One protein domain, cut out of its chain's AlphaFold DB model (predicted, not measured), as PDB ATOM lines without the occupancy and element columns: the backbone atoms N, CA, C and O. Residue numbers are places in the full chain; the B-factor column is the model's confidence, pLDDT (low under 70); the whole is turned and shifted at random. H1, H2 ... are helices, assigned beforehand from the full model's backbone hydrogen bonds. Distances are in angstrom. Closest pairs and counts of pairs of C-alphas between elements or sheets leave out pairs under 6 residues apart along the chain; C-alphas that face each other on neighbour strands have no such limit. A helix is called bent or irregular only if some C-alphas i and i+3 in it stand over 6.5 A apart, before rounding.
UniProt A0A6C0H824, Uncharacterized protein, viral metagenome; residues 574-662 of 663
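Overview. This is residues 574 to 662 of the 663 residues of an uncharacterized protein of viral metagenome (UniProt A0A6C0H824). A loose cluster of helices at one end, with H3 the longest and H1, H2 and H6 around it, is joined to a long loop at the other end, residues 623 to 643, which reaches away from the cluster and folds back. The small helices H4 and H5 lie at the two roots of this loop, and the loop with its roots makes much of the length. The printed part has 89 residues with six named helices, in the order H1, H2, H3, H4, H5, H6, and no named strand. The class is all helix, although under half of the residues, 43 of 89, are in named elements. The whole is only just loose, close to compact, with a radius of gyration of the C-alphas of 14.9 A, and elongated, spanning 44 by 27 by 21 A.

Arrangement. H3, residues 597 to 609, is irregular: C-alphas 598 and 601 are 7.5 A apart. H2, residues 588 to 591, is close to H3 but not clearly touching it; their closest C-alphas, those of Leu 588 and Ile 604, are 7.2 A apart. H6, residues 652 to 660, is also close to H3 but not clearly touching, with the closest C-alphas, those of Phe 606 and Cys 659, 6.6 A apart; they run opposite ways at a steep tilt of 57 degrees. H1, residues 574 to 580, is near H3, with 5 pairs of C-alphas within 10 A. H1 and H6 only just touch, with 3 pairs of C-alphas within 8 A, the closest those of Glu 575 and Ile 656 at 6.6 A; they run opposite ways at a steep tilt of 39 degrees. H4, residues 617 to 622, and H5, residues 644 to 647, are apart from each other, and neither of the two touches another helix. Residues 630 to 631 pair with residues 642 to 643, antiparallel. In H1, H4 and H6 every O i to N i+4 pair is within hydrogen-bond range, in H3 7 of 9 are, and H2 and H5 are too short for such a pair.

Along the chain. H3 measures 19.1 A from first to last C-alpha, H6 12.2 A, H1 10.1 A and H4 8.5 A; H2 and H5 are shorter. C-alpha 597, where H3 begins, is at (230.400, 163.357, 196.052). H1 begins at C-alpha 574, (225.729, 157.735, 206.641), and H6 ends at C-alpha 660, (234.650, 153.593, 209.986).

Size, cuts and confidence. The two C-alphas farthest apart, those of Lys 598 and Ser 633, are 44.4 A apart. The printed part has no cut. The link from H4 to H5, 21 residues, is long. Residues 621 to 627 stand free, and the model's confidence is under 70 at residues 622 to 626; the mean pLDDT of the printed part is 85.7.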
ATOM      1  N   ILE A 574     225.239 158.496 207.805       90.44
ATOM      2  CA  ILE A 574     225.729 157.735 206.641       90.44
ATOM      3  C   ILE A 574     225.800 156.236 206.968       90.44
ATOM      4  O   ILE A 574     225.343 155.414 206.179       90.44
ATOM      5  N   GLU A 575     226.326 155.874 208.141       93.50
ATOM      6  CA  GLU A 575     226.365 154.485 208.623       93.50
ATOM      7  C   GLU A 575     224.945 153.888 208.671       93.50
ATOM      8  O   GLU A 575     224.708 152.792 208.159       93.50
ATOM      9  N   GLN A 576     223.977 154.635 209.218       93.81
ATOM     10  CA  GLN A 576     222.573 154.217 209.268       93.81
ATOM     11  C   GLN A 576     221.980 154.064 207.865       93.81
ATOM     12  O   GLN A 576     221.371 153.030 207.576       93.81
ATOM     13  N   LEU A 577     222.189 155.049 206.987       92.44
ATOM     14  CA  LEU A 577     221.712 155.040 205.605       92.44
ATOM     15  C   LEU A 577     222.187 153.795 204.850       92.44
ATOM     16  O   LEU A 577     221.367 153.125 204.215       92.44
ATOM     17  N   LEU A 578     223.479 153.469 204.939       92.81
ATOM     18  CA  LEU A 578     224.068 152.303 204.275       92.81
ATOM     19  C   LEU A 578     223.550 150.984 204.862       92.81
ATOM     20  O   LEU A 578     223.331 150.032 204.117       92.81
ATOM     21  N   TYR A 579     223.298 150.929 206.174       94.06
ATOM     22  CA  TYR A 579     222.810 149.714 206.827       94.06
ATOM     23  C   TYR A 579     221.360 149.364 206.453       94.06
ATOM     24  O   TYR A 579     221.023 148.183 206.300       94.06
ATOM     25  N   VAL A 580     220.481 150.372 206.347       92.62
ATOM     26  CA  VAL A 580     219.032 150.164 206.142       92.62
ATOM     27  C   VAL A 580     218.606 150.181 204.674       92.62
ATOM     28  O   VAL A 580     217.485 149.782 204.357       92.62
ATOM     29  N   THR A 581     219.445 150.686 203.771       90.56
ATOM     30  CA  THR A 581     219.086 150.844 202.354       90.56
ATOM     31  C   THR A 581     219.418 149.579 201.563       90.56
ATOM     32  O   THR A 581     220.514 149.046 201.713       90.56
ATOM     33  N   PRO A 582     218.507 149.087 200.702       89.62
ATOM     34  CA  PRO A 582     218.833 148.013 199.772       89.62
ATOM     35  C   PRO A 582     219.838 148.520 198.732       89.62
ATOM     36  O   PRO A 582     219.511 149.335 197.874       89.62
ATOM     37  N   ILE A 583     221.085 148.060 198.835       88.94
ATOM     38  CA  ILE A 583     222.174 148.434 197.929       88.94
ATOM     39  C   ILE A 583     222.480 147.263 196.998       88.94
ATOM     40  O   ILE A 583     222.853 146.178 197.447       88.94
ATOM     41  N   ASN A 584     222.377 147.496 195.687       87.69
ATOM     42  CA  ASN A 584     222.878 146.554 194.693       87.69
ATOM     43  C   ASN A 584     224.373 146.804 194.485       87.69
ATOM     44  O   ASN A 584     224.762 147.667 193.703       87.69
ATOM     45  N   TYR A 585     225.223 146.031 195.156       87.88
ATOM     46  CA  TYR A 585     226.676 146.187 195.036       87.88
ATOM     47  C   TYR A 585     227.230 145.903 193.627       87.88
ATOM     48  O   TYR A 585     228.400 146.184 193.370       87.88
ATOM     49  N   ASN A 586     226.422 145.358 192.707       85.19
ATOM     50  CA  ASN A 586     226.789 145.189 191.298       85.19
ATOM     51  C   ASN A 586     226.415 146.407 190.430       85.19
ATOM     52  O   ASN A 586     226.886 146.507 189.301       85.19
ATOM     53  N   ASN A 587     225.577 147.320 190.933       85.19
ATOM     54  CA  ASN A 587     225.195 148.557 190.253       85.19
ATOM     55  C   ASN A 587     225.070 149.708 191.265       85.19
ATOM     56  O   ASN A 587     224.005 149.956 191.831       85.19
ATOM     57  N   LEU A 588     226.177 150.422 191.464       84.44
ATOM     58  CA  LEU A 588     226.301 151.498 192.451       84.44
ATOM     59  C   LEU A 588     225.896 152.878 191.909       84.44
ATOM     60  O   LEU A 588     225.962 153.861 192.643       84.44
ATOM     61  N   ASN A 589     225.423 152.965 190.659       75.38
ATOM     62  CA  ASN A 589     225.059 154.238 190.025       75.38
ATOM     63  C   ASN A 589     223.945 154.977 190.777       75.38
ATOM     64  O   ASN A 589     223.878 156.197 190.727       75.38
ATOM     65  N   ASN A 590     223.091 154.258 191.509       71.19
ATOM     66  CA  ASN A 590     222.005 154.864 192.279       71.19
ATOM     67  C   ASN A 590     222.489 155.611 193.539       71.19
ATOM     68  O   ASN A 590     221.692 156.318 194.155       71.19
ATOM     69  N   LEU A 591     223.761 155.468 193.938       80.69
ATOM     70  CA  LEU A 591     224.315 156.146 195.115       80.69
ATOM     71  C   LEU A 591     224.664 157.617 194.861       80.69
ATOM     72  O   LEU A 591     224.642 158.395 195.810       80.69
ATOM     73  N   THR A 592     224.938 158.006 193.612       75.62
ATOM     74  CA  THR A 592     225.377 159.370 193.253       75.62
ATOM     75  C   THR A 592     224.344 160.437 193.614       75.62
ATOM     76  O   THR A 592     224.700 161.516 194.062       75.62
ATOM     77  N   ASN A 593     223.053 160.126 193.482       76.81
ATOM     78  CA  ASN A 593     221.971 161.048 193.848       76.81
ATOM     79  C   ASN A 593     221.585 160.962 195.334       76.81
ATOM     80  O   ASN A 593     220.806 161.780 195.819       76.81
ATOM     81  N   LEU A 594     222.083 159.947 196.045       83.19
ATOM     82  CA  LEU A 594     221.718 159.683 197.432       83.19
ATOM     83  C   LEU A 594     222.719 160.316 198.404       83.19
ATOM     84  O   LEU A 594     222.301 160.803 199.453       83.19
ATOM     85  N   ILE A 595     224.014 160.319 198.068       84.75
ATOM     86  CA  ILE A 595     225.106 160.713 198.968       84.75
ATOM     87  C   ILE A 595     226.054 161.688 198.268       84.75
ATOM     88  O   ILE A 595     226.381 161.497 197.104       84.75
ATOM     89  N   ASP A 596     226.516 162.706 199.001       80.81
ATOM     90  CA  ASP A 596     227.412 163.748 198.487       80.81
ATOM     91  C   ASP A 596     228.720 163.174 197.899       80.81
ATOM     92  O   ASP A 596     229.354 162.292 198.494       80.81
ATOM     93  N   ASP A 597     229.194 163.773 196.797       78.69
ATOM     94  CA  ASP A 597     230.400 163.357 196.052       78.69
ATOM     95  C   ASP A 597     231.644 163.190 196.937       78.69
ATOM     96  O   ASP A 597     232.448 162.281 196.737       78.69
ATOM     97  N   LYS A 598     231.783 164.023 197.979       82.00
ATOM     98  CA  LYS A 598     232.911 163.980 198.929       82.00
ATOM     99  C   LYS A 598     233.094 162.604 199.582       82.00
ATOM    100  O   LYS A 598     234.209 162.239 199.956       82.00
ATOM    101  N   HIS A 599     232.000 161.875 199.780       81.75
ATOM    102  CA  HIS A 599     231.982 160.591 200.473       81.75
ATOM    103  C   HIS A 599     231.800 159.404 199.522       81.75
ATOM    104  O   HIS A 599     232.029 158.266 199.931       81.75
ATOM    105  N   LEU A 600     231.429 159.656 198.266       86.81
ATOM    106  CA  LEU A 600     231.010 158.630 197.320       86.81
ATOM    107  C   LEU A 600     232.109 157.592 197.043       86.81
ATOM    108  O   LEU A 600     231.850 156.396 197.170       86.81
ATOM    109  N   ASP A 601     233.341 158.023 196.763       88.56
ATOM    110  CA  ASP A 601     234.456 157.106 196.463       88.56
ATOM    111  C   ASP A 601     234.775 156.174 197.641       88.56
ATOM    112  O   ASP A 601     234.949 154.964 197.472       88.56
ATOM    113  N   LYS A 602     234.793 156.725 198.863       91.06
ATOM    114  CA  LYS A 602     235.009 155.962 200.103       91.06
ATOM    115  C   LYS A 602     233.905 154.923 200.314       91.06
ATOM    116  O   LYS A 602     234.192 153.792 200.702       91.06
ATOM    117  N   ILE A 603     232.657 155.291 200.027       91.12
ATOM    118  CA  ILE A 603     231.485 154.413 200.151       91.12
ATOM    119  C   ILE A 603     231.523 153.288 199.132       91.12
ATOM    120  O   ILE A 603     231.302 152.133 199.491       91.12
ATOM    121  N   ILE A 604     231.818 153.614 197.874       91.56
ATOM    122  CA  ILE A 604     231.947 152.626 196.805       91.56
ATOM    123  C   ILE A 604     233.020 151.603 197.185       91.56
ATOM    124  O   ILE A 604     232.758 150.399 197.123       91.56
ATOM    125  N   LEU A 605     234.182 152.063 197.658       93.00
ATOM    126  CA  LEU A 605     235.267 151.184 198.087       93.00
ATOM    127  C   LEU A 605     234.872 150.317 199.297       93.00
ATOM    128  O   LEU A 605     235.152 149.116 199.311       93.00
ATOM    129  N   PHE A 606     234.182 150.893 200.287       94.44
ATOM    130  CA  PHE A 606     233.649 150.153 201.435       94.44
ATOM    131  C   PHE A 606     232.700 149.033 200.993       94.44
ATOM    132  O   PHE A 606     232.886 147.883 201.398       94.44
ATOM    133  N   ILE A 607     231.719 149.342 200.138       93.88
ATOM    134  CA  ILE A 607     230.733 148.368 199.651       93.88
ATOM    135  C   ILE A 607     231.414 147.264 198.837       93.88
ATOM    136  O   ILE A 607     231.114 146.085 199.021       93.88
ATOM    137  N   GLN A 608     232.350 147.622 197.955       92.69
ATOM    138  CA  GLN A 608     233.058 146.657 197.110       92.69
ATOM    139  C   GLN A 608     233.910 145.674 197.919       92.69
ATOM    140  O   GLN A 608     233.951 144.491 197.569       92.69
ATOM    141  N   ASN A 609     234.537 146.139 199.002       94.88
ATOM    142  CA  ASN A 609     235.379 145.311 199.867       94.88
ATOM    143  C   ASN A 609     234.588 144.523 200.922       94.88
ATOM    144  O   ASN A 609     235.135 143.588 201.499       94.88
ATOM    145  N   ASN A 610     233.325 144.881 201.177       94.81
ATOM    146  CA  ASN A 610     232.498 144.287 202.233       94.81
ATOM    147  C   ASN A 610     231.143 143.798 201.701       94.81
ATOM    148  O   ASN A 610     230.096 144.040 202.301       94.81
ATOM    149  N   LYS A 611     231.148 143.113 200.549       93.00
ATOM    150  CA  LYS A 611     229.930 142.554 199.931       93.00
ATOM    151  C   LYS A 611     229.198 141.563 200.844       93.00
ATOM    152  O   LYS A 611     227.990 141.423 200.720       93.00
ATOM    153  N   ASP A 612     229.911 140.927 201.774       91.25
ATOM    154  CA  ASP A 612     229.378 140.042 202.819       91.25
ATOM    155  C   ASP A 612     228.391 140.738 203.772       91.25
ATOM    156  O   ASP A 612     227.560 140.072 204.384       91.25
ATOM    157  N   LEU A 613     228.446 142.070 203.874       92.12
ATOM    158  CA  LEU A 613     227.530 142.871 204.693       92.12
ATOM    159  C   LEU A 613     226.238 143.263 203.963       92.12
ATOM    160  O   LEU A 613     225.412 143.983 204.526       92.12
ATOM    161  N   TYR A 614     226.058 142.838 202.713       90.56
ATOM    162  CA  TYR A 614     224.899 143.179 201.901       90.56
ATOM    163  C   TYR A 614     224.246 141.923 201.343       90.56
ATOM    164  O   TYR A 614     224.894 140.929 201.029       90.56
ATOM    165  N   TYR A 615     222.932 141.987 201.174       87.75
ATOM    166  CA  TYR A 615     222.203 140.911 200.525       87.75
ATOM    167  C   TYR A 615     222.336 140.996 199.002       87.75
ATOM    168  O   TYR A 615     222.241 142.082 198.428       87.75
ATOM    169  N   ASP A 616     222.498 139.849 198.341       84.81
ATOM    170  CA  ASP A 616     222.605 139.777 196.882       84.81
ATOM    171  C   ASP A 616     221.258 140.045 196.193       84.81
ATOM    172  O   ASP A 616     220.455 139.140 195.938       84.81
ATOM    173  N   LEU A 617     221.027 141.315 195.857       84.06
ATOM    174  CA  LEU A 617     219.817 141.757 195.169       84.06
ATOM    175  C   LEU A 617     219.662 141.145 193.767       84.06
ATOM    176  O   LEU A 617     218.536 140.933 193.327       84.06
ATOM    177  N   ASN A 618     220.748 140.797 193.067       79.44
ATOM    178  CA  ASN A 618     220.635 140.172 191.745       79.44
ATOM    179  C   ASN A 618     220.107 138.741 191.856       79.44
ATOM    180  O   ASN A 618     219.243 138.344 191.070       79.44
ATOM    181  N   THR A 619     220.575 137.991 192.855       75.38
ATOM    182  CA  THR A 619     220.020 136.667 193.171       75.38
ATOM    183  C   THR A 619     218.549 136.773 193.581       75.38
ATOM    184  O   THR A 619     217.735 135.947 193.167       75.38
ATOM    185  N   ILE A 620     218.180 137.820 194.326       74.94
ATOM    186  CA  ILE A 620     216.785 138.090 194.698       74.94
ATOM    187  C   ILE A 620     215.932 138.378 193.458       74.94
ATOM    188  O   ILE A 620     214.868 137.784 193.319       74.94
ATOM    189  N   TYR A 621     216.378 139.247 192.547       76.38
ATOM    190  CA  TYR A 621     215.578 139.685 191.396       76.38
ATOM    191  C   TYR A 621     215.504 138.679 190.254       76.38
ATOM    192  O   TYR A 621     214.493 138.663 189.551       76.38
ATOM    193  N   ASN A 622     216.525 137.842 190.068       68.12
ATOM    194  CA  ASN A 622     216.612 136.920 188.932       68.12
ATOM    195  C   ASN A 622     216.167 135.489 189.260       68.12
ATOM    196  O   ASN A 622     216.091 134.652 188.359       68.12
ATOM    197  N   ASN A 623     215.844 135.191 190.522       62.25
ATOM    198  CA  ASN A 623     215.265 133.902 190.874       62.25
ATOM    199  C   ASN A 623     213.841 133.795 190.308       62.25
ATOM    200  O   ASN A 623     212.875 134.269 190.896       62.25
ATOM    201  N   ASN A 624     213.700 133.105 189.171       53.94
ATOM    202  CA  ASN A 624     212.412 132.825 188.520       53.94
ATOM    203  C   ASN A 624     211.466 131.941 189.366       53.94
ATOM    204  O   ASN A 624     210.339 131.672 188.958       53.94
ATOM    205  N   GLN A 625     211.907 131.490 190.544       56.84
ATOM    206  CA  GLN A 625     211.123 130.741 191.520       56.84
ATOM    207  C   GLN A 625     211.077 131.506 192.851       56.84
ATOM    208  O   GLN A 625     211.686 131.097 193.834       56.84
ATOM    209  N   TYR A 626     210.332 132.610 192.908       68.00
ATOM    210  CA  TYR A 626     210.089 133.392 194.133       68.00
ATOM    211  C   TYR A 626     209.248 132.653 195.203       68.00
ATOM    212  O   TYR A 626     208.548 133.283 195.993       68.00
ATOM    213  N   ASN A 627     209.254 131.319 195.225       72.25
ATOM    214  CA  ASN A 627     208.350 130.536 196.058       72.25
ATOM    215  C   ASN A 627     208.614 130.785 197.545       72.25
ATOM    216  O   ASN A 627     209.674 130.447 198.070       72.25
ATOM    217  N   ASN A 628     207.600 131.313 198.233       75.75
ATOM    218  CA  ASN A 628     207.608 131.587 199.668       75.75
ATOM    219  C   ASN A 628     208.752 132.509 200.117       75.75
ATOM    220  O   ASN A 628     209.284 132.312 201.218       75.75
ATOM    221  N   LEU A 629     209.132 133.480 199.277       85.00
ATOM    222  CA  LEU A 629     210.147 134.484 199.603       85.00
ATOM    223  C   LEU A 629     209.703 135.366 200.780       85.00
ATOM    224  O   LEU A 629     210.498 135.664 201.674       85.00
ATOM    225  N   PHE A 630     208.418 135.719 200.803       89.31
ATOM    226  CA  PHE A 630     207.780 136.403 201.922       89.31
ATOM    227  C   PHE A 630     206.782 135.475 202.617       89.31
ATOM    228  O   PHE A 630     206.156 134.632 201.972       89.31
ATOM    229  N   ASP A 631     206.597 135.658 203.923       89.44
ATOM    230  CA  ASP A 631     205.428 135.172 204.654       89.44
ATOM    231  C   ASP A 631     204.507 136.358 204.971       89.44
ATOM    232  O   ASP A 631     204.726 137.153 205.887       89.44
ATOM    233  N   CYS A 632     203.448 136.480 204.178       90.50
ATOM    234  CA  CYS A 632     202.419 137.494 204.343       90.50
ATOM    235  C   CYS A 632     201.149 136.968 205.011       90.50
ATOM    236  O   CYS A 632     200.115 137.649 204.954       90.50
ATOM    237  N   SER A 633     201.184 135.775 205.603       86.00
ATOM    238  CA  SER A 633     199.984 135.089 206.087       86.00
ATOM    239  C   SER A 633     199.351 135.725 207.335       86.00
ATOM    240  O   SER A 633     198.173 135.507 207.631       86.00
ATOM    241  N   HIS A 634     200.085 136.618 208.003       78.50
ATOM    242  CA  HIS A 634     199.627 137.397 209.168       78.50
ATOM    243  C   HIS A 634     199.507 138.893 208.900       78.50
ATOM    244  O   HIS A 634     198.983 139.640 209.733       78.50
ATOM    245  N   ALA A 635     200.028 139.341 207.763       82.94
ATOM    246  CA  ALA A 635     200.136 140.746 207.431       82.94
ATOM    247  C   ALA A 635     198.978 141.144 206.519       82.94
ATOM    248  O   ALA A 635     198.731 140.506 205.500       82.94
ATOM    249  N   MET A 636     198.264 142.218 206.849       78.56
ATOM    250  CA  MET A 636     197.274 142.775 205.921       78.56
ATOM    251  C   MET A 636     197.975 143.458 204.741       78.56
ATOM    252  O   MET A 636     197.627 143.205 203.592       78.56
ATOM    253  N   PHE A 637     199.003 144.252 205.038       84.19
ATOM    254  CA  PHE A 637     199.804 144.997 204.070       84.19
ATOM    255  C   PHE A 637     201.132 144.300 203.795       84.19
ATOM    256  O   PHE A 637     201.701 143.681 204.694       84.19
ATOM    257  N   ILE A 638     201.649 144.444 202.574       87.75
ATOM    258  CA  ILE A 638     202.892 143.774 202.169       87.75
ATOM    259  C   ILE A 638     204.100 144.299 202.924       87.75
ATOM    260  O   ILE A 638     204.961 143.522 203.316       87.75
ATOM    261  N   SER A 639     204.114 145.595 203.225       83.69
ATOM    262  CA  SER A 639     205.157 146.245 204.026       83.69
ATOM    263  C   SER A 639     205.357 145.633 205.415       83.69
ATOM    264  O   SER A 639     206.373 145.893 206.051       83.69
ATOM    265  N   LYS A 640     204.401 144.829 205.900       84.69
ATOM    266  CA  LYS A 640     204.474 144.135 207.190       84.69
ATOM    267  C   LYS A 640     204.622 142.613 207.051       84.69
ATOM    268  O   LYS A 640     204.535 141.923 208.060       84.69
ATOM    269  N   CYS A 641     204.823 142.085 205.842       88.50
ATOM    270  CA  CYS A 641     205.143 140.671 205.644       88.50
ATOM    271  C   CYS A 641     206.545 140.347 206.123       88.50
ATOM    272  O   CYS A 641     207.442 141.177 206.001       88.50
ATOM    273  N   ASP A 642     206.749 139.128 206.593       87.56
ATOM    274  CA  ASP A 642     208.073 138.664 206.977       87.56
ATOM    275  C   ASP A 642     208.877 138.333 205.732       87.56
ATOM    276  O   ASP A 642     208.402 137.638 204.832       87.56
ATOM    277  N   TYR A 643     210.082 138.884 205.662       87.75
ATOM    278  CA  TYR A 643     210.982 138.660 204.549       87.75
ATOM    279  C   TYR A 643     212.086 137.727 205.025       87.75
ATOM    280  O   TYR A 643     213.007 138.171 205.702       87.75
ATOM    281  N   LYS A 644     211.999 136.446 204.651       83.00
ATOM    282  CA  LYS A 644     212.876 135.381 205.173       83.00
ATOM    283  C   LYS A 644     214.365 135.652 204.995       83.00
ATOM    284  O   LYS A 644     215.200 135.193 205.759       83.00
ATOM    285  N   LEU A 645     214.710 136.406 203.960       81.69
ATOM    286  CA  LEU A 645     216.085 136.786 203.681       81.69
ATOM    287  C   LEU A 645     216.666 137.727 204.750       81.69
ATOM    288  O   LEU A 645     217.866 137.693 204.993       81.69
ATOM    289  N   LEU A 646     215.822 138.525 205.406       85.31
ATOM    290  CA  LEU A 646     216.220 139.438 206.478       85.31
ATOM    291  C   LEU A 646     216.273 138.772 207.861       85.31
ATOM    292  O   LEU A 646     216.662 139.441 208.816       85.31
ATOM    293  N   ASP A 647     215.921 137.486 207.980       81.94
ATOM    294  CA  ASP A 647     216.014 136.752 209.252       81.94
ATOM    295  C   ASP A 647     217.485 136.613 209.712       81.94
ATOM    296  O   ASP A 647     217.769 136.545 210.907       81.94
ATOM    297  N   ASN A 648     218.442 136.647 208.773       84.31
ATOM    298  CA  ASN A 648     219.879 136.666 209.059       84.31
ATOM    299  C   ASN A 648     220.380 138.099 209.275       84.31
ATOM    300  O   ASN A 648     220.927 138.730 208.371       84.31
ATOM    301  N   ILE A 649     220.197 138.620 210.487       88.88
ATOM    302  CA  ILE A 649     220.576 139.993 210.833       88.88
ATOM    303  C   ILE A 649     222.102 140.165 210.807       88.88
ATOM    304  O   ILE A 649     222.844 139.439 211.463       88.88
ATOM    305  N   ILE A 650     222.562 141.176 210.069       91.38
ATOM    306  CA  ILE A 650     223.966 141.599 210.039       91.38
ATOM    307  C   ILE A 650     224.307 142.297 211.357       91.38
ATOM    308  O   ILE A 650     223.613 143.241 211.742       91.38
ATOM    309  N   ASP A 651     225.393 141.880 212.008       92.44
ATOM    310  CA  ASP A 651     225.881 142.504 213.240       92.44
ATOM    311  C   ASP A 651     226.186 143.994 213.012       92.44
ATOM    312  O   ASP A 651     227.021 144.368 212.181       92.44
ATOM    313  N   ILE A 652     225.479 144.849 213.751       94.56
ATOM    314  CA  ILE A 652     225.583 146.301 213.620       94.56
ATOM    315  C   ILE A 652     226.926 146.844 214.121       94.56
ATOM    316  O   ILE A 652     227.433 147.805 213.544       94.56
ATOM    317  N   ASN A 653     227.538 146.226 215.134       93.81
ATOM    318  CA  ASN A 653     228.843 146.652 215.644       93.81
ATOM    319  C   ASN A 653     229.933 146.364 214.618       93.81
ATOM    320  O   ASN A 653     230.703 147.261 214.280       93.81
ATOM    321  N   LEU A 654     229.931 145.149 214.060       94.50
ATOM    322  CA  LEU A 654     230.851 144.776 212.985       94.50
ATOM    323  C   LEU A 654     230.667 145.680 211.759       94.50
ATOM    324  O   LEU A 654     231.648 146.102 211.145       94.50
ATOM    325  N   PHE A 655     229.418 145.992 211.402       95.31
ATOM    326  CA  PHE A 655     229.123 146.898 210.295       95.31
ATOM    327  C   PHE A 655     229.708 148.294 210.534       95.31
ATOM    328  O   PHE A 655     230.394 148.823 209.660       95.31
ATOM    329  N   ILE A 656     229.465 148.878 211.712       94.94
ATOM    330  CA  ILE A 656     229.970 150.207 212.080       94.94
ATOM    331  C   ILE A 656     231.503 150.216 212.092       94.94
ATOM    332  O   ILE A 656     232.109 151.120 211.517       94.94
ATOM    333  N   GLU A 657     232.134 149.207 212.697       94.75
ATOM    334  CA  GLU A 657     233.593 149.077 212.753       94.75
ATOM    335  C   GLU A 657     234.200 149.048 211.346       94.75
ATOM    336  O   GLU A 657     235.064 149.868 211.027       94.75
ATOM    337  N   LYS A 658     233.690 148.172 210.470       95.12
ATOM    338  CA  LYS A 658     234.153 148.075 209.080       95.12
ATOM    339  C   LYS A 658     233.891 149.357 208.288       95.12
ATOM    340  O   LYS A 658     234.725 149.738 207.470       95.12
ATOM    341  N   CYS A 659     232.760 150.025 208.519       93.56
ATOM    342  CA  CYS A 659     232.415 151.273 207.840       93.56
ATOM    343  C   CYS A 659     233.419 152.385 208.192       93.56
ATOM    344  O   CYS A 659     233.964 153.035 207.299       93.56
ATOM    345  N   ARG A 660     233.750 152.539 209.479       94.12
ATOM    346  CA  ARG A 660     234.650 153.593 209.986       94.12
ATOM    347  C   ARG A 660     236.093 153.497 209.518       94.12
ATOM    348  O   ARG A 660     236.782 154.503 209.529       94.12
ATOM    349  N   ILE A 661     236.553 152.336 209.057       93.19
ATOM    350  CA  ILE A 661     237.892 152.204 208.456       93.19
ATOM    351  C   ILE A 661     238.047 153.119 207.224       93.19
ATOM    352  O   ILE A 661     239.154 153.550 206.903       93.19
ATOM    353  N   TYR A 662     236.947 153.434 206.536       88.25
ATOM    354  CA  TYR A 662     236.954 154.206 205.292       88.25
ATOM    355  C   TYR A 662     236.709 155.706 205.492       88.25
ATOM    356  O   TYR A 662     237.093 156.514 204.636       88.25
TER     357      TYR A 662